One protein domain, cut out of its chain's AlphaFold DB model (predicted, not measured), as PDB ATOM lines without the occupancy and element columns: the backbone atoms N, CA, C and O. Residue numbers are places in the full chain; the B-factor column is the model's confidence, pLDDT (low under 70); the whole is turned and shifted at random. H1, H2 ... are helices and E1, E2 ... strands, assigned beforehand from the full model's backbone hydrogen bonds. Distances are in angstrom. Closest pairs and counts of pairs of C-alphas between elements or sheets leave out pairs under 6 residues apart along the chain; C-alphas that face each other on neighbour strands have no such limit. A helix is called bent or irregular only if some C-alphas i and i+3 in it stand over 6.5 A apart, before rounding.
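This is residues 132 to 273 of the 275 residues of an uncharacterized protein of Caenorhabditis nigoni (UniProt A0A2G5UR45). A strongly twisted six-stranded sheet, curled like part of a barrel, has H1 and H2 on it toward one end of a long model, while H3, H4 and H5 make an open helical loop at the other end. H3 leads away from the sheet, H4 lies at the far turn, and H5 comes back apart from H3. The printed part has 142 residues, with five named helices and six named strands in the order E1 E2 H1 E3 H2 E4 E5 H3 H4 H5 E6. The mixed sheet runs E4 E1 E2 E3 E6 E5, and the class is mixed, helices and strands. The whole is loose, with a radius of gyration of the C-alphas of 18.2 A, and a rod spanning 62 by 28 by 26 A.

The strands are E1, residues 132 to 137, 16.1 A long; E2, 140 to 144; E3, 170 to 175, 16.0 A; E4, 191 to 196, 16.1 A; E5, 214 to 217; and E6, 266 to 269. The helices are H1, residues 145 to 155, 15.3 A; H2, 176 to 182; H3, 218 to 232, 20.3 A; H4, 235 to 238; and H5, 241 to 257, 26.0 A. E1 begins at C-alpha 132 (109.808, 124.208, 126.763), H5 at C-alpha 241 (151.888, 131.925, 153.194), and E6 ends at C-alpha 269 (123.511, 134.681, 133.717). H5 is irregular: C-alphas 242 and 245 are 7.4 A apart.

Edge strand E4 is parallel to E1, with N 134 and O 193 at 2.8 A, within hydrogen-bond range. The other neighbours are antiparallel: the hairpin E1 and E2 has N 135 and O 142 at 2.8 A, E2 and E3 N 143 and O 174 at 2.9 A, E3 and E6 N 171 and O 267 at 2.9 A, and E6 and edge strand E5 N 268 and O 216 at 2.8 A. E3 is staggered, pairing with E6 over 170 to 172 and with E2 over 173 to 175. E3, H2 and E4 form a split strand-helix-strand unit, two strands running the same way with a helix between them in the chain and E1 and E2 between them in the sheet; its crossover is right-handed. H1 is over E1 at a height over the sheet of 8.8 A and only just stands up from it, rising 42 degrees; its closest C-alphas to E3 are Lys 145 and Thr 173, 5.1 A apart. H2 stands up at 55 degrees. H3 only grazes the sheet with residues 218 to 222. H3 and H4 are close but not clearly touching, the closest C-alphas being Leu 229 and Ile 235, 5.8 A apart. H5 is not on the sheet. Every O i to N i+4 pair is within hydrogen-bond range in H1, H2 and H3, and 10 of 13 in H5; H4 is too short for one.

The C-alphas farthest apart, Asn 158 and Thr 241, are 62.6 A apart. The printed part has no cut. The long links are H1 to E3 and E4 to E5. Residues 228 to 234, of which 228 to 232 belong to H3, and residues 248 to 253 of H5 stand free. Residues 260 to 263 and 272 to 273 have pLDDT under 70; the mean of the printed part is 88.0.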
ATOM      1  N   VAL A 132     108.903 124.163 125.608       96.00
ATOM      2  CA  VAL A 132     109.808 124.208 126.763       96.00
ATOM      3  C   VAL A 132     111.022 123.329 126.488       96.00
ATOM      4  O   VAL A 132     110.893 122.174 126.065       96.00
ATOM      5  N   ARG A 133     112.222 123.848 126.765       96.62
ATOM      6  CA  ARG A 133     113.456 123.079 126.598       96.62
ATOM      7  C   ARG A 133     113.654 122.128 127.775       96.62
ATOM      8  O   ARG A 133     113.610 122.518 128.943       96.62
ATOM      9  N   VAL A 134     113.908 120.864 127.455       97.31
ATOM     10  CA  VAL A 134     114.377 119.839 128.387       97.31
ATOM     11  C   VAL A 134     115.876 119.701 128.201       97.31
ATOM     12  O   VAL A 134     116.345 119.080 127.247       97.31
ATOM     13  N   PHE A 135     116.620 120.294 129.121       96.94
ATOM     14  CA  PHE A 135     118.066 120.219 129.151       96.94
ATOM     15  C   PHE A 135     118.523 118.845 129.610       96.94
ATOM     16  O   PHE A 135     117.983 118.294 130.574       96.94
ATOM     17  N   GLU A 136     119.537 118.322 128.932       95.50
ATOM     18  CA  GLU A 136     120.190 117.065 129.277       95.50
ATOM     19  C   GLU A 136     121.655 117.326 129.639       95.50
ATOM     20  O   GLU A 136     122.415 117.900 128.853       95.50
ATOM     21  N   SER A 137     122.052 116.914 130.844       92.44
ATOM     22  CA  SER A 137     123.440 116.989 131.303       92.44
ATOM     23  C   SER A 137     123.742 115.865 132.282       92.44
ATOM     24  O   SER A 137     123.025 115.694 133.266       92.44
ATOM     25  N   HIS A 138     124.818 115.114 132.031       87.62
ATOM     26  CA  HIS A 138     125.263 113.989 132.868       87.62
ATOM     27  C   HIS A 138     124.134 112.996 133.220       87.62
ATOM     28  O   HIS A 138     124.006 112.566 134.362       87.62
ATOM     29  N   GLY A 139     123.276 112.668 132.245       88.81
ATOM     30  CA  GLY A 139     122.148 111.742 132.419       88.81
ATOM     31  C   GLY A 139     120.937 112.319 133.165       88.81
ATOM     32  O   GLY A 139     119.939 111.623 133.347       88.81
ATOM     33  N   VAL A 140     120.984 113.587 133.581       92.69
ATOM     34  CA  VAL A 140     119.875 114.269 134.255       92.69
ATOM     35  C   VAL A 140     119.110 115.140 133.265       92.69
ATOM     36  O   VAL A 140     119.708 115.877 132.484       92.69
ATOM     37  N   HIS A 141     117.779 115.086 133.356       96.44
ATOM     38  CA  HIS A 141     116.857 115.882 132.551       96.44
ATOM     39  C   HIS A 141     116.149 116.929 133.409       96.44
ATOM     40  O   HIS A 141     115.535 116.604 134.436       96.44
ATOM     41  N   PHE A 142     116.196 118.189 132.994       96.75
ATOM     42  CA  PHE A 142     115.606 119.300 133.739       96.75
ATOM     43  C   PHE A 142     115.159 120.426 132.811       96.75
ATOM     44  O   PHE A 142     115.606 120.532 131.679       96.75
ATOM     45  N   VAL A 143     114.255 121.270 133.297       96.44
ATOM     46  CA  VAL A 143     113.733 122.426 132.556       96.44
ATOM     47  C   VAL A 143     114.025 123.711 133.315       96.44
ATOM     48  O   VAL A 143     114.084 123.704 134.552       96.44
ATOM     49  N   MET A 144     114.158 124.824 132.598       94.94
ATOM     50  CA  MET A 144     114.192 126.142 133.225       94.94
ATOM     51  C   MET A 144     112.796 126.474 133.778       94.94
ATOM     52  O   MET A 144     111.783 126.288 133.102       94.94
ATOM     53  N   LYS A 145     112.707 126.921 135.039       94.44
ATOM     54  CA  LYS A 145     111.401 127.188 135.671       94.44
ATOM     55  C   LYS A 145     110.670 128.360 135.031       94.44
ATOM     56  O   LYS A 145     109.450 128.291 134.939       94.44
ATOM     57  N   SER A 146     111.388 129.409 134.632       92.62
ATOM     58  CA  SER A 146     110.805 130.573 133.960       92.62
ATOM     59  C   SER A 146     110.125 130.162 132.651       92.62
ATOM     60  O   SER A 146     108.945 130.460 132.488       92.62
ATOM     61  N   GLU A 147     110.788 129.364 131.802       94.38
ATOM     62  CA  GLU A 147     110.184 128.780 130.588       94.38
ATOM     63  C   GLU A 147     108.922 127.976 130.894       94.38
ATOM     64  O   GLU A 147     107.854 128.242 130.346       94.38
ATOM     65  N   LEU A 148     109.027 127.009 131.811       95.56
ATOM     66  CA  LEU A 148     107.912 126.132 132.155       95.56
ATOM     67  C   LEU A 148     106.712 126.918 132.688       95.56
ATOM     68  O   LEU A 148     105.568 126.636 132.339       95.56
ATOM     69  N   PHE A 149     106.955 127.867 133.591       95.12
ATOM     70  CA  PHE A 149     105.884 128.622 134.228       95.12
ATOM     71  C   PHE A 149     105.242 129.596 133.249       95.12
ATOM     72  O   PHE A 149     104.017 129.710 133.267       95.12
ATOM     73  N   ASN A 150     106.025 130.215 132.361       92.56
ATOM     74  CA  ASN A 150     105.491 131.026 131.274       92.56
ATOM     75  C   ASN A 150     104.569 130.187 130.375       92.56
ATOM     76  O   ASN A 150     103.391 130.505 130.236       92.56
ATOM     77  N   ALA A 151     105.054 129.040 129.890       94.12
ATOM     78  CA  ALA A 151     104.280 128.133 129.045       94.12
ATOM     79  C   ALA A 151     102.969 127.669 129.712       94.12
ATOM     80  O   ALA A 151     101.893 127.707 129.109       94.12
ATOM     81  N   ILE A 152     103.027 127.289 130.995       95.12
ATOM     82  CA  ILE A 152     101.840 126.901 131.768       95.12
ATOM     83  C   ILE A 152     100.863 128.074 131.925       95.12
ATOM     84  O   ILE A 152      99.652 127.856 131.844       95.12
ATOM     85  N   ASN A 153     101.350 129.288 132.186       94.06
ATOM     86  CA  ASN A 153     100.504 130.468 132.365       94.06
ATOM     87  C   ASN A 153      99.801 130.860 131.060       94.06
ATOM     88  O   ASN A 153      98.620 131.200 131.104       94.06
ATOM     89  N   ILE A 154     100.487 130.753 129.919       91.00
ATOM     90  CA  ILE A 154      99.896 131.005 128.600       91.00
ATOM     91  C   ILE A 154      98.798 129.974 128.297       91.00
ATOM     92  O   ILE A 154      97.702 130.344 127.881       91.00
ATOM     93  N   ARG A 155      99.047 128.680 128.554       89.38
ATOM     94  CA  ARG A 155      98.058 127.613 128.290       89.38
ATOM     95  C   ARG A 155      96.897 127.577 129.277       89.38
ATOM     96  O   ARG A 155      95.826 127.083 128.938       89.38
ATOM     97  N   ASN A 156      97.091 128.076 130.493       90.56
ATOM     98  CA  ASN A 156      96.097 128.016 131.561       90.56
ATOM     99  C   ASN A 156      95.826 129.423 132.126       90.56
ATOM    100  O   ASN A 156      96.076 129.649 133.316       90.56
ATOM    101  N   PRO A 157      95.303 130.370 131.321       89.06
ATOM    102  CA  PRO A 157      95.190 131.777 131.718       89.06
ATOM    103  C   PRO A 157      94.239 131.996 132.905       89.06
ATOM    104  O   PRO A 157      94.428 132.926 133.682       89.06
ATOM    105  N   ASN A 158      93.259 131.104 133.082       90.88
ATOM    106  CA  ASN A 158      92.279 131.161 134.173       90.88
ATOM    107  C   ASN A 158      92.770 130.488 135.469       90.88
ATOM    108  O   ASN A 158      92.088 130.521 136.489       90.88
ATOM    109  N   SER A 159      93.931 129.825 135.438       90.06
ATOM    110  CA  SER A 159      94.518 129.190 136.619       90.06
ATOM    111  C   SER A 159      95.368 130.172 137.417       90.06
ATOM    112  O   SER A 159      95.869 131.163 136.890       90.06
ATOM    113  N   LYS A 160      95.632 129.845 138.690       91.56
ATOM    114  CA  LYS A 160      96.614 130.583 139.495       91.56
ATOM    115  C   LYS A 160      97.953 130.653 138.749       91.56
ATOM    116  O   LYS A 160      98.551 129.606 138.443       91.56
ATOM    117  N   ARG A 161      98.410 131.885 138.493       91.75
ATOM    118  CA  ARG A 161      99.697 132.160 137.849       91.75
ATOM    119  C   ARG A 161     100.837 131.575 138.671       91.75
ATOM    120  O   ARG A 161     100.858 131.654 139.900       91.75
ATOM    121  N   LEU A 162     101.761 130.938 137.968       92.69
ATOM    122  CA  LEU A 162     103.014 130.460 138.524       92.69
ATOM    123  C   LEU A 162     104.072 131.538 138.322       92.69
ATOM    124  O   LEU A 162     104.255 132.019 137.208       92.69
ATOM    125  N   GLU A 163     104.779 131.879 139.391       88.25
ATOM    126  CA  GLU A 163     105.873 132.843 139.356       88.25
ATOM    127  C   GLU A 163     107.190 132.146 139.680       88.25
ATOM    128  O   GLU A 163     107.272 131.294 140.576       88.25
ATOM    129  N   CYS A 164     108.232 132.506 138.935       83.19
ATOM    130  CA  CYS A 164     109.598 132.106 139.218       83.19
ATOM    131  C   CYS A 164     110.333 133.329 139.757       83.19
ATOM    132  O   CYS A 164     110.530 134.295 139.031       83.19
ATOM    133  N   LYS A 165     110.731 133.289 141.030       76.75
ATOM    134  CA  LYS A 165     111.656 134.287 141.570       76.75
ATOM    135  C   LYS A 165     113.052 133.949 141.062       76.75
ATOM    136  O   LYS A 165     113.618 132.929 141.463       76.75
ATOM    137  N   GLU A 166     113.551 134.760 140.143       70.19
ATOM    138  CA  GLU A 166     114.959 134.758 139.768       70.19
ATOM    139  C   GLU A 166     115.744 135.436 140.890       70.19
ATOM    140  O   GLU A 166     115.342 136.476 141.408       70.19
ATOM    141  N   ASN A 167     116.822 134.794 141.330       71.62
ATOM    142  CA  ASN A 167     117.593 135.244 142.482       71.62
ATOM    143  C   ASN A 167     119.006 135.572 142.014       71.62
ATOM    144  O   ASN A 167     119.754 134.642 141.725       71.62
ATOM    145  N   ASN A 168     119.384 136.854 141.997       74.56
ATOM    146  CA  ASN A 168     120.770 137.317 141.833       74.56
ATOM    147  C   ASN A 168     121.535 136.588 140.703       74.56
ATOM    148  O   ASN A 168     122.512 135.891 140.969       74.56
ATOM    149  N   GLY A 169     121.023 136.646 139.469       80.31
ATOM    150  CA  GLY A 169     121.656 136.005 138.305       80.31
ATOM    151  C   GLY A 169     121.517 134.476 138.230       80.31
ATOM    152  O   GLY A 169     122.055 133.851 137.318       80.31
ATOM    153  N   LYS A 170     120.787 133.839 139.159       88.94
ATOM    154  CA  LYS A 170     120.506 132.394 139.138       88.94
ATOM    155  C   LYS A 170     119.155 132.088 138.499       88.94
ATOM    156  O   LYS A 170     118.101 132.409 139.059       88.94
ATOM    157  N   LEU A 171     119.184 131.346 137.395       91.56
ATOM    158  CA  LEU A 171     117.989 130.816 136.741       91.56
ATOM    159  C   LEU A 171     117.707 129.407 137.256       91.56
ATOM    160  O   LEU A 171     118.446 128.447 137.013       91.56
ATOM    161  N   MET A 172     116.622 129.280 138.012       92.50
ATOM    162  CA  MET A 172     116.291 128.049 138.719       92.50
ATOM    163  C   MET A 172     115.700 126.993 137.781       92.50
ATOM    164  O   MET A 172     114.869 127.299 136.926       92.50
ATOM    165  N   THR A 173     116.036 125.724 138.018       94.00
ATOM    166  CA  THR A 173     115.498 124.602 137.233       94.00
ATOM    167  C   THR A 173     114.569 123.700 138.043       94.00
ATOM    168  O   THR A 173     114.427 123.823 139.271       94.00
ATOM    169  N   MET A 174     113.894 122.789 137.347       94.44
ATOM    170  CA  MET A 174     113.132 121.689 137.927       94.44
ATOM    171  C   MET A 174     113.426 120.398 137.162       94.44
ATOM    172  O   MET A 174     113.456 120.418 135.936       94.44
ATOM    173  N   SER A 175     113.608 119.276 137.868       95.75
ATOM    174  CA  SER A 175     113.773 117.979 137.200       95.75
ATOM    175  C   SER A 175     112.545 117.645 136.359       95.75
ATOM    176  O   SER A 175     111.409 117.866 136.792       95.75
ATOM    177  N   TYR A 176     112.770 117.097 135.168       96.25
ATOM    178  CA  TYR A 176     111.696 116.817 134.219       96.25
ATOM    179  C   TYR A 176     110.687 115.800 134.777       96.25
ATOM    180  O   TYR A 176     109.480 116.012 134.696       96.25
ATOM    181  N   GLU A 177     111.161 114.783 135.500       95.31
ATOM    182  CA  GLU A 177     110.307 113.833 136.231       95.31
ATOM    183  C   GLU A 177     109.358 114.545 137.219       95.31
ATOM    184  O   GLU A 177     108.159 114.260 137.300       95.31
ATOM    185  N   LYS A 178     109.866 115.542 137.958       95.69
ATOM    186  CA  LYS A 178     109.048 116.321 138.892       95.69
ATOM    187  C   LYS A 178     108.027 117.185 138.157       95.69
ATOM    188  O   LYS A 178     106.935 117.370 138.695       95.69
ATOM    189  N   VAL A 179     108.359 117.696 136.970       96.31
ATOM    190  CA  VAL A 179     107.414 118.426 136.113       96.31
ATOM    191  C   VAL A 179     106.260 117.516 135.716       96.31
ATOM    192  O   VAL A 179     105.110 117.857 135.990       96.31
ATOM    193  N   GLN A 180     106.572 116.332 135.183       96.19
ATOM    194  CA  GLN A 180     105.578 115.345 134.759       96.19
ATOM    195  C   GLN A 180     104.656 114.923 135.906       96.19
ATOM    196  O   GLN A 180     103.452 114.812 135.712       96.19
ATOM    197  N   ARG A 181     105.190 114.746 137.120       96.62
ATOM    198  CA  ARG A 181     104.383 114.386 138.294       96.62
ATOM    199  C   ARG A 181     103.532 115.543 138.823       96.62
ATOM    200  O   ARG A 181     102.382 115.333 139.183       96.62
ATOM    201  N   LYS A 182     104.103 116.746 138.947       95.81
ATOM    202  CA  LYS A 182     103.455 117.879 139.638       95.81
ATOM    203  C   LYS A 182     102.494 118.663 138.745       95.81
ATOM    204  O   LYS A 182     101.540 119.242 139.256       95.81
ATOM    205  N   TYR A 183     102.771 118.730 137.448       95.62
ATOM    206  CA  TYR A 183     102.036 119.568 136.501       95.62
ATOM    207  C   TYR A 183     101.378 118.757 135.383       95.62
ATOM    208  O   TYR A 183     101.001 119.351 134.379       95.62
ATOM    209  N   LYS A 184     101.212 117.437 135.557       93.56
ATOM    210  CA  LYS A 184     100.626 116.510 134.572       93.56
ATOM    211  C   LYS A 184      99.411 117.094 133.843       93.56
ATOM    212  O   LYS A 184      99.379 117.114 132.620       93.56
ATOM    213  N   ASP A 185      98.472 117.649 134.604       92.81
ATOM    214  CA  ASP A 185      97.190 118.140 134.086       92.81
ATOM    215  C   ASP A 185      97.282 119.527 133.424       92.81
ATOM    216  O   ASP A 185      96.315 120.006 132.843       92.81
ATOM    217  N   ARG A 186      98.439 120.197 133.510       92.44
ATOM    218  CA  ARG A 186      98.667 121.566 133.010       92.44
ATOM    219  C   ARG A 186      99.637 121.641 131.830       92.44
ATOM    220  O   ARG A 186      99.823 122.732 131.294       92.44
ATOM    221  N   ILE A 187     100.263 120.522 131.451       93.88
ATOM    222  CA  ILE A 187     101.336 120.469 130.439       93.88
ATOM    223  C   ILE A 187     100.951 119.740 129.143       93.88
ATOM    224  O   ILE A 187     101.797 119.608 128.269       93.88
ATOM    225  N   GLY A 188      99.705 119.271 128.996       88.94
ATOM    226  CA  GLY A 188      99.292 118.429 127.859       88.94
ATOM    227  C   GLY A 188      99.497 119.054 126.470       88.94
ATOM    228  O   GLY A 188      99.834 118.338 125.537       88.94
ATOM    229  N   ASN A 189      99.366 120.381 126.353       87.19
ATOM    230  CA  ASN A 189      99.531 121.137 125.097       87.19
ATOM    231  C   ASN A 189     100.825 121.974 125.075       87.19
ATOM    232  O   ASN A 189     100.878 123.038 124.446       87.19
ATOM    233  N   ILE A 190     101.828 121.549 125.847       94.50
ATOM    234  CA  ILE A 190     103.173 122.122 125.848       94.50
ATOM    235  C   ILE A 190     104.094 121.103 125.187       94.50
ATOM    236  O   ILE A 190     104.156 119.945 125.602       94.50
ATOM    237  N   GLU A 191     104.820 121.540 124.169       94.56
ATOM    238  CA  GLU A 191     105.825 120.715 123.518       94.56
ATOM    239  C   GLU A 191     107.136 120.759 124.300       94.56
ATOM    240  O   GLU A 191     107.625 121.817 124.689       94.56
ATOM    241  N   PHE A 192     107.736 119.591 124.517       95.75
ATOM    242  CA  PHE A 192     109.020 119.473 125.196       95.75
ATOM    243  C   PHE A 192     110.094 119.047 124.199       95.75
ATOM    244  O   PHE A 192     110.054 117.929 123.680       95.75
ATOM    245  N   ILE A 193     111.071 119.923 123.952       94.81
ATOM    246  CA  ILE A 193     112.198 119.632 123.057       94.81
ATOM    247  C   ILE A 193     113.447 119.290 123.862       94.81
ATOM    248  O   ILE A 193     113.785 119.966 124.832       94.81
ATOM    249  N   LYS A 194     114.152 118.229 123.465       94.44
ATOM    250  CA  LYS A 194     115.424 117.861 124.093       94.44
ATOM    251  C   LYS A 194     116.520 118.818 123.637       94.44
ATOM    252  O   LYS A 194     116.703 119.015 122.440       94.44
ATOM    253  N   CYS A 195     117.258 119.366 124.591       94.38
ATOM    254  CA  CYS A 195     118.340 120.311 124.363       94.38
ATOM    255  C   CYS A 195     119.589 119.841 125.132       94.38
ATOM    256  O   CYS A 195     119.747 120.162 126.312       94.38
ATOM    257  N   PRO A 196     120.462 119.024 124.514       93.94
ATOM    258  CA  PRO A 196     121.722 118.637 125.136       93.94
ATOM    259  C   PRO A 196     122.567 119.876 125.438       93.94
ATOM    260  O   PRO A 196     122.719 120.742 124.574       93.94
ATOM    261  N   ILE A 197     123.132 119.962 126.646       93.38
ATOM    262  CA  ILE A 197     124.041 121.063 126.978       93.38
ATOM    263  C   ILE A 197     125.347 120.868 126.211       93.38
ATOM    264  O   ILE A 197     126.112 119.938 126.481       93.38
ATOM    265  N   GLN A 198     125.586 121.761 125.254       92.31
ATOM    266  CA  GLN A 198     126.816 121.794 124.480       92.31
ATOM    267  C   GLN A 198     127.955 122.372 125.321       92.31
ATOM    268  O   GLN A 198     127.783 123.338 126.062       92.31
ATOM    269  N   ARG A 199     129.134 121.765 125.200       87.81
ATOM    270  CA  ARG A 199     130.368 122.204 125.854       87.81
ATOM    271  C   ARG A 199     131.495 122.149 124.841       87.81
ATOM    272  O   ARG A 199     131.528 121.235 124.020       87.81
ATOM    273  N   THR A 200     132.398 123.115 124.910       87.81
ATOM    274  CA  THR A 200     133.704 123.008 124.252       87.81
ATOM    275  C   THR A 200     134.732 122.517 125.269       87.81
ATOM    276  O   THR A 200     134.456 122.508 126.470       87.81
ATOM    277  N   ASP A 201     135.927 122.154 124.812       80.00
ATOM    278  CA  ASP A 201     136.994 121.663 125.697       80.00
ATOM    279  C   ASP A 201     137.463 122.709 126.723       80.00
ATOM    280  O   ASP A 201     138.024 122.361 127.764       80.00
ATOM    281  N   HIS A 202     137.253 123.997 126.438       77.44
ATOM    282  CA  HIS A 202     137.829 125.097 127.219       77.44
ATOM    283  C   HIS A 202     136.808 126.111 127.737       77.44
ATOM    284  O   HIS A 202     137.154 126.918 128.598       77.44
ATOM    285  N   LYS A 203     135.571 126.091 127.228       85.12
ATOM    286  CA  LYS A 203     134.534 127.066 127.581       85.12
ATOM    287  C   LYS A 203     133.125 126.483 127.477       85.12
ATOM    288  O   LYS A 203     132.838 125.653 126.604       85.12
ATOM    289  N   ALA A 204     132.231 126.940 128.342       90.12
ATOM    290  CA  ALA A 204     130.810 126.669 128.224       90.12
ATOM    291  C   ALA A 204     130.254 127.309 126.944       90.12
ATOM    292  O   ALA A 204     130.661 128.403 126.548       90.12
ATOM    293  N   VAL A 205     129.307 126.633 126.292       92.31
ATOM    294  CA  VAL A 205     128.549 127.243 125.195       92.31
ATOM    295  C   VAL A 205     127.392 128.035 125.812       92.31
ATOM    296  O   VAL A 205     126.590 127.438 126.538       92.31
ATOM    297  N   PRO A 206     127.281 129.355 125.563       93.38
ATOM    298  CA  PRO A 206     126.178 130.154 126.076       93.38
ATOM    299  C   PRO A 206     124.813 129.617 125.642       93.38
ATOM    300  O   PRO A 206     124.592 129.277 124.480       93.38
ATOM    301  N   ILE A 207     123.877 129.590 126.584       94.00
ATOM    302  CA  ILE A 207     122.483 129.207 126.379       94.00
ATOM    303  C   ILE A 207     121.638 130.474 126.454       94.00
ATOM    304  O   ILE A 207     121.604 131.143 127.488       94.00
ATOM    305  N   MET A 208     120.920 130.786 125.377       91.25
ATOM    306  CA  MET A 208     119.993 131.920 125.339       91.25
ATOM    307  C   MET A 208     118.875 131.744 126.377       91.25
ATOM    308  O   MET A 208     118.320 130.647 126.497       91.25
ATOM    309  N   THR A 209     118.554 132.794 127.131       89.56
ATOM    310  CA  THR A 209     117.467 132.823 128.119       89.56
ATOM    311  C   THR A 209     116.135 133.181 127.446       89.56
ATOM    312  O   THR A 209     116.129 133.699 126.330       89.56
ATOM    313  N   PRO A 210     114.988 132.977 128.119       81.31
ATOM    314  CA  PRO A 210     113.682 133.382 127.583       81.31
ATOM    315  C   PRO A 210     113.533 134.892 127.349       81.31
ATOM    316  O   PRO A 210     112.617 135.317 126.657       81.31
ATOM    317  N   THR A 211     114.410 135.696 127.953       81.62
ATOM    318  CA  THR A 211     114.448 137.159 127.838       81.62
ATOM    319  C   THR A 211     115.472 137.652 126.809       81.62
ATOM    320  O   THR A 211     115.758 138.844 126.772       81.62
ATOM    321  N   GLY A 212     116.077 136.752 126.023       83.50
ATOM    322  CA  GLY A 212     117.101 137.084 125.022       83.50
ATOM    323  C   GLY A 212     118.516 137.287 125.579       83.50
ATOM    324  O   GLY A 212     119.462 137.470 124.816       83.50
ATOM    325  N   GLY A 213     118.690 137.214 126.900       88.56
ATOM    326  CA  GLY A 213     120.003 137.182 127.541       88.56
ATOM    327  C   GLY A 213     120.712 135.841 127.345       88.56
ATOM    328  O   GLY A 213     120.246 134.953 126.632       88.56
ATOM    329  N   HIS A 214     121.837 135.657 128.031       92.31
ATOM    330  CA  HIS A 214     122.607 134.416 127.974       92.31
ATOM    331  C   HIS A 214     122.919 133.890 129.369       92.31
ATOM    332  O   HIS A 214     123.106 134.647 130.325       92.31
ATOM    333  N   CYS A 215     122.999 132.571 129.481       93.81
ATOM    334  CA  CYS A 215     123.350 131.877 130.706       93.81
ATOM    335  C   CYS A 215     124.195 130.638 130.412       93.81
ATOM    336  O   CYS A 215     124.212 130.137 129.290       93.81
ATOM    337  N   ILE A 216     124.877 130.121 131.427       94.88
ATOM    338  CA  ILE A 216     125.555 128.822 131.370       94.88
ATOM    339  C   ILE A 216     125.214 127.997 132.604       94.88
ATOM    340  O   ILE A 216     124.689 128.513 133.594       94.88
ATOM    341  N   LEU A 217     125.473 126.692 132.560       94.00
ATOM    342  CA  LEU A 217     125.224 125.836 133.713       94.00
ATOM    343  C   LEU A 217     126.139 126.247 134.873       94.00
ATOM    344  O   LEU A 217     127.323 126.501 134.669       94.00
ATOM    345  N   ALA A 218     125.621 126.260 136.103       91.62
ATOM    346  CA  ALA A 218     126.410 126.651 137.271       91.62
ATOM    347  C   ALA A 218     127.696 125.819 137.439       91.62
ATOM    348  O   ALA A 218     128.737 126.352 137.805       91.62
ATOM    349  N   THR A 219     127.654 124.520 137.135       89.81
ATOM    350  CA  THR A 219     128.858 123.677 137.163       89.81
ATOM    351  C   THR A 219     129.889 124.117 136.134       89.81
ATOM    352  O   THR A 219     131.074 124.125 136.442       89.81
ATOM    353  N   ASP A 220     129.449 124.513 134.939       91.94
ATOM    354  CA  ASP A 220     130.350 124.960 133.878       91.94
ATOM    355  C   ASP A 220     130.975 126.311 134.261       91.94
ATOM    356  O   ASP A 220     132.184 126.478 134.132       91.94
ATOM    357  N   PHE A 221     130.198 127.215 134.871       91.19
ATOM    358  CA  PHE A 221     130.715 128.470 135.429       91.19
ATOM    359  C   PHE A 221     131.786 128.244 136.504       91.19
ATOM    360  O   PHE A 221     132.825 128.901 136.503       91.19
ATOM    361  N   LEU A 222     131.569 127.280 137.406       89.38
ATOM    362  CA  LEU A 222     132.572 126.912 138.404       89.38
ATOM    363  C   LEU A 222     133.874 126.432 137.744       89.38
ATOM    364  O   LEU A 222     134.956 126.814 138.188       89.38
ATOM    365  N   PHE A 223     133.784 125.613 136.692       89.12
ATOM    366  CA  PHE A 223     134.964 125.148 135.962       89.12
ATOM    367  C   PHE A 223     135.680 126.276 135.215       89.12
ATOM    368  O   PHE A 223     136.907 126.293 135.222       89.12
ATOM    369  N   GLU A 224     134.956 127.233 134.633       90.50
ATOM    370  CA  GLU A 224     135.561 128.413 134.000       90.50
ATOM    371  C   GLU A 224     136.374 129.233 135.004       90.50
ATOM    372  O   GLU A 224     137.555 129.486 134.763       90.50
ATOM    373  N   ILE A 225     135.802 129.532 136.177       89.06
ATOM    374  CA  ILE A 225     136.512 130.231 137.257       89.06
ATOM    375  C   ILE A 225     137.771 129.461 137.674       89.06
ATOM    376  O   ILE A 225     138.849 130.038 137.821       89.06
ATOM    377  N   LEU A 226     137.666 128.143 137.876       89.06
ATOM    378  CA  LEU A 226     138.816 127.325 138.275       89.06
ATOM    379  C   LEU A 226     139.907 127.308 137.198       89.06
ATOM    380  O   LEU A 226     141.087 127.440 137.530       89.06
ATOM    381  N   ASN A 227     139.529 127.184 135.925       90.12
ATOM    382  CA  ASN A 227     140.463 127.212 134.803       90.12
ATOM    383  C   ASN A 227     141.188 128.557 134.718       90.12
ATOM    384  O   ASN A 227     142.408 128.584 134.555       90.12
ATOM    385  N   GLU A 228     140.478 129.667 134.892       89.44
ATOM    386  CA  GLU A 228     141.074 131.001 134.881       89.44
ATOM    387  C   GLU A 228     142.054 131.195 136.051       89.44
ATOM    388  O   GLU A 228     143.192 131.636 135.867       89.44
ATOM    389  N   LEU A 229     141.680 130.764 137.256       88.56
ATOM    390  CA  LEU A 229     142.560 130.807 138.426       88.56
ATOM    391  C   LEU A 229     143.842 129.981 138.226       88.56
ATOM    392  O   LEU A 229     144.946 130.446 138.539       88.56
ATOM    393  N   ILE A 230     143.712 128.759 137.705       89.38
ATOM    394  CA  ILE A 230     144.826 127.816 137.542       89.38
ATOM    395  C   ILE A 230     145.729 128.217 136.375       89.38
ATOM    396  O   ILE A 230     146.944 128.320 136.555       89.38
ATOM    397  N   PHE A 231     145.166 128.427 135.188       89.50
ATOM    398  CA  PHE A 231     145.944 128.558 133.956       89.50
ATOM    399  C   PHE A 231     146.289 130.010 133.635       89.50
ATOM    400  O   PHE A 231     147.452 130.304 133.334       89.50
ATOM    401  N   THR A 232     145.317 130.915 133.752       88.19
ATOM    402  CA  THR A 232     145.498 132.338 133.432       88.19
ATOM    403  C   THR A 232     146.267 133.034 134.544       88.19
ATOM    404  O   THR A 232     147.354 133.579 134.338       88.19
ATOM    405  N   HIS A 233     145.741 132.979 135.765       87.25
ATOM    406  CA  HIS A 233     146.325 133.708 136.883       87.25
ATOM    407  C   HIS A 233     147.459 132.952 137.569       87.25
ATOM    408  O   HIS A 233     148.325 133.597 138.174       87.25
ATOM    409  N   ARG A 234     147.497 131.617 137.443       89.25
ATOM    410  CA  ARG A 234     148.472 130.731 138.100       89.25
ATOM    411  C   ARG A 234     148.547 130.995 139.599       89.25
ATOM    412  O   ARG A 234     149.633 131.038 140.180       89.25
ATOM    413  N   ILE A 235     147.391 131.210 140.231       87.88
ATOM    414  CA  ILE A 235     147.320 131.670 141.625       87.88
ATOM    415  C   ILE A 235     148.076 130.738 142.576       87.88
ATOM    416  O   ILE A 235     148.791 131.204 143.456       87.88
ATOM    417  N   PHE A 236     148.018 129.428 142.338       83.88
ATOM    418  CA  PHE A 236     148.670 128.419 143.168       83.88
ATOM    419  C   PHE A 236     150.199 128.422 143.045       83.88
ATOM    420  O   PHE A 236     150.872 127.885 143.915       83.88
ATOM    421  N   GLN A 237     150.751 129.042 142.000       87.56
ATOM    422  CA  GLN A 237     152.197 129.234 141.840       87.56
ATOM    423  C   GLN A 237     152.673 130.555 142.462       87.56
ATOM    424  O   GLN A 237     153.840 130.687 142.813       87.56
ATOM    425  N   LYS A 238     151.779 131.547 142.578       84.94
ATOM    426  CA  LYS A 238     152.098 132.904 143.055       84.94
ATOM    427  C   LYS A 238     151.785 133.120 144.534       84.94
ATOM    428  O   LYS A 238     152.324 134.038 145.150       84.94
ATOM    429  N   ILE A 239     150.878 132.333 145.105       82.00
ATOM    430  CA  ILE A 239     150.447 132.491 146.493       82.00
ATOM    431  C   ILE A 239     151.489 131.890 147.439       82.00
ATOM    432  O   ILE A 239     151.722 130.686 147.448       82.00
ATOM    433  N   GLY A 240     152.073 132.748 148.278       78.12
ATOM    434  CA  GLY A 240     152.820 132.354 149.473       78.12
ATOM    435  C   GLY A 240     151.956 132.368 150.740       78.12
ATOM    436  O   GLY A 240     150.785 132.757 150.720       78.12
ATOM    437  N   THR A 241     152.556 132.007 151.877       73.50
ATOM    438  CA  THR A 241     151.888 131.925 153.194       73.50
ATOM    439  C   THR A 241     151.196 133.226 153.621       73.50
ATOM    440  O   THR A 241     150.123 133.170 154.219       73.50
ATOM    441  N   GLY A 242     151.738 134.395 153.257       77.38
ATOM    442  CA  GLY A 242     151.156 135.706 153.585       77.38
ATOM    443  C   GLY A 242     149.825 136.022 152.884       77.38
ATOM    444  O   GLY A 242     148.993 136.734 153.443       77.38
ATOM    445  N   ASN A 243     149.575 135.441 151.705       79.81
ATOM    446  CA  ASN A 243     148.403 135.758 150.873       79.81
ATOM    447  C   ASN A 243     147.342 134.646 150.867       79.81
ATOM    448  O   ASN A 243     146.285 134.798 150.255       79.81
ATOM    449  N   TRP A 244     147.576 133.546 151.591       83.31
ATOM    450  CA  TRP A 244     146.652 132.410 151.681       83.31
ATOM    451  C   TRP A 244     145.247 132.805 152.154       83.31
ATOM    452  O   TRP A 244     144.235 132.290 151.676       83.31
ATOM    453  N   ASN A 245     145.169 133.782 153.060       85.25
ATOM    454  CA  ASN A 245     143.899 134.282 153.579       85.25
ATOM    455  C   ASN A 245     143.010 134.908 152.493       85.25
ATOM    456  O   ASN A 245     141.789 134.835 152.612       85.25
ATOM    457  N   VAL A 246     143.590 135.491 151.438       83.31
ATOM    458  CA  VAL A 246     142.829 136.070 150.317       83.31
ATOM    459  C   VAL A 246     142.138 134.961 149.531       83.31
ATOM    460  O   VAL A 246     140.928 135.010 149.324       83.31
ATOM    461  N   LEU A 247     142.881 133.907 149.190       84.38
ATOM    462  CA  LEU A 247     142.339 132.751 148.478       84.38
ATOM    463  C   LEU A 247     141.267 132.025 149.294       84.38
ATOM    464  O   LEU A 247     140.222 131.646 148.770       84.38
ATOM    465  N   ARG A 248     141.488 131.883 150.605       86.56
ATOM    466  CA  ARG A 248     140.488 131.314 151.511       86.56
ATOM    467  C   ARG A 248     139.194 132.131 151.511       86.56
ATOM    468  O   ARG A 248     138.118 131.542 151.462       86.56
ATOM    469  N   ARG A 249     139.277 133.468 151.563       86.06
ATOM    470  CA  ARG A 249     138.089 134.342 151.501       86.06
ATOM    471  C   ARG A 249     137.345 134.190 150.176       86.06
ATOM    472  O   ARG A 249     136.126 134.066 150.208       86.06
ATOM    473  N   PHE A 250     138.069 134.126 149.057       85.19
ATOM    474  CA  PHE A 250     137.484 133.888 147.736       85.19
ATOM    475  C   PHE A 250     136.683 132.577 147.699       85.19
ATOM    476  O   PHE A 250     135.497 132.577 147.372       85.19
ATOM    477  N   PHE A 251     137.276 131.458 148.130       85.38
ATOM    478  CA  PHE A 251     136.560 130.179 148.149       85.38
ATOM    479  C   PHE A 251     135.372 130.167 149.119       85.38
ATOM    480  O   PHE A 251     134.345 129.568 148.810       85.38
ATOM    481  N   LEU A 252     135.455 130.866 150.256       86.81
ATOM    482  CA  LEU A 252     134.309 131.019 151.159       86.81
ATOM    483  C   LEU A 252     133.151 131.781 150.489       86.81
ATOM    484  O   LEU A 252     131.997 131.373 150.612       86.81
ATOM    485  N   GLN A 253     133.435 132.839 149.728       83.00
ATOM    486  CA  GLN A 253     132.405 133.535 148.950       83.00
ATOM    487  C   GLN A 253     131.791 132.617 147.885       83.00
ATOM    488  O   GLN A 253     130.567 132.525 147.785       83.00
ATOM    489  N   MET A 254     132.625 131.853 147.178       82.06
ATOM    490  CA  MET A 254     132.171 130.858 146.203       82.06
ATOM    491  C   MET A 254     131.257 129.802 146.834       82.06
ATOM    492  O   MET A 254     130.247 129.440 146.238       82.06
ATOM    493  N   THR A 255     131.529 129.348 148.064       82.00
ATOM    494  CA  THR A 255     130.647 128.383 148.749       82.00
ATOM    495  C   THR A 255     129.259 128.937 149.072       82.00
ATOM    496  O   THR A 255     128.303 128.166 149.127       82.00
ATOM    497  N   ASN A 256     129.103 130.257 149.219       79.38
ATOM    498  CA  ASN A 256     127.778 130.865 149.366       79.38
ATOM    499  C   ASN A 256     126.996 130.811 148.047       79.38
ATOM    500  O   ASN A 256     125.782 130.597 148.046       79.38
ATOM    501  N   PHE A 257     127.688 130.969 146.916       81.25
ATOM    502  CA  PHE A 257     127.069 130.897 145.598       81.25
ATOM    503  C   PHE A 257     126.776 129.450 145.172       81.25
ATOM    504  O   PHE A 257     125.665 129.157 144.733       81.25
ATOM    505  N   PHE A 258     127.724 128.535 145.368       80.44
ATOM    506  CA  PHE A 258     127.640 127.116 145.003       80.44
ATOM    507  C   PHE A 258     127.283 126.211 146.183       80.44
ATOM    508  O   PHE A 258     127.751 125.077 146.256       80.44
ATOM    509  N   SER A 259     126.476 126.707 147.127       74.69
ATOM    510  CA  SER A 259     126.165 125.978 148.359       74.69
ATOM    511  C   SER A 259     125.802 124.512 148.077       74.69
ATOM    512  O   SER A 259     124.893 124.260 147.279       74.69
ATOM    513  N   PRO A 260     126.432 123.537 148.761       64.75
ATOM    514  CA  PRO A 260     126.135 122.116 148.574       64.75
ATOM    515  C   PRO A 260     124.695 121.764 148.981       64.75
ATOM    516  O   PRO A 260     124.187 120.694 148.658       64.75
ATOM    517  N   HIS A 261     124.006 122.673 149.678       62.78
ATOM    518  CA  HIS A 261     122.598 122.539 150.035       62.78
ATOM    519  C   HIS A 261     121.640 122.985 148.919       62.78
ATOM    520  O   HIS A 261     120.422 122.831 149.065       62.78
ATOM    521  N   HIS A 262     122.147 123.497 147.791       67.44
ATOM    522  CA  HIS A 262     121.339 123.711 146.596       67.44
ATOM    523  C   HIS A 262     120.903 122.362 146.016       67.44
ATOM    524  O   HIS A 262     121.594 121.730 145.229       67.44
ATOM    525  N   LYS A 263     119.688 121.933 146.373       67.75
ATOM    526  CA  LYS A 263     119.069 120.689 145.877       67.75
ATOM    527  C   LYS A 263     118.637 120.747 144.406       67.75
ATOM    528  O   LYS A 263     117.941 119.847 143.938       67.75
ATOM    529  N   SER A 264     118.942 121.825 143.693       76.88
ATOM    530  CA  SER A 264     118.489 122.041 142.323       76.88
ATOM    531  C   SER A 264     119.625 122.555 141.468       76.88
ATOM    532  O   SER A 264     120.281 123.523 141.844       76.88
ATOM    533  N   ILE A 265     119.755 121.960 140.289       90.25
ATOM    534  CA  ILE A 265     120.536 122.503 139.184       90.25
ATOM    535  C   ILE A 265     120.040 123.928 138.885       90.25
ATOM    536  O   ILE A 265     118.844 124.224 139.009       90.25
ATOM    537  N   PHE A 266     120.943 124.827 138.523       92.38
ATOM    538  CA  PHE A 266     120.609 126.186 138.111       92.38
ATOM    539  C   PHE A 266     121.583 126.665 137.035       92.38
ATOM    540  O   PHE A 266     122.678 126.115 136.890       92.38
ATOM    541  N   PHE A 267     121.157 127.672 136.282       93.38
ATOM    542  CA  PHE A 267     122.019 128.402 135.361       93.38
ATOM    543  C   PHE A 267     122.441 129.733 135.976       93.38
ATOM    544  O   PHE A 267     121.762 130.249 136.867       93.38
ATOM    545  N   VAL A 268     123.550 130.271 135.487       92.50
ATOM    546  CA  VAL A 268     124.111 131.565 135.871       92.50
ATOM    547  C   VAL A 268     124.091 132.468 134.648       92.50
ATOM    548  O   VAL A 268     124.531 132.051 133.578       92.50
ATOM    549  N   THR A 269     123.540 133.670 134.783       91.38
ATOM    550  CA  THR A 269     123.511 134.681 133.717       91.38
ATOM    551  C   THR A 269     124.914 135.206 133.421       91.38
ATOM    552  O   THR A 269     125.694 135.405 134.351       91.38
ATOM    553  N   LEU A 270     125.229 135.477 132.149       81.50
ATOM    554  CA  LEU A 270     126.560 135.969 131.762       81.50
ATOM    555  C   LEU A 270     126.913 137.330 132.386       81.50
ATOM    556  O   LEU A 270     128.062 137.539 132.743       81.50
ATOM    557  N   GLU A 271     125.929 138.199 132.633       73.50
ATOM    558  CA  GLU A 271     126.128 139.481 133.336       73.50
ATOM    559  C   GLU A 271     126.718 139.322 134.749       73.50
ATOM    560  O   GLU A 271     127.314 140.247 135.291       73.50
ATOM    561  N   GLU A 272     126.544 138.152 135.368       62.78
ATOM    562  CA  GLU A 272     127.106 137.851 136.686       62.78
ATOM    563  C   GLU A 272     128.523 137.255 136.586       62.78
ATOM    564  O   GLU A 272     129.216 137.189 137.593       62.78
ATOM    565  N   GLN A 273     128.978 136.842 135.395       55.75
ATOM    566  CA  GLN A 273     130.379 136.458 135.176       55.75
ATOM    567  C   GLN A 273     131.313 137.671 135.127       55.75
ATOM    568  O   GLN A 273     132.498 137.540 135.406       55.75
TER     569      GLN A 273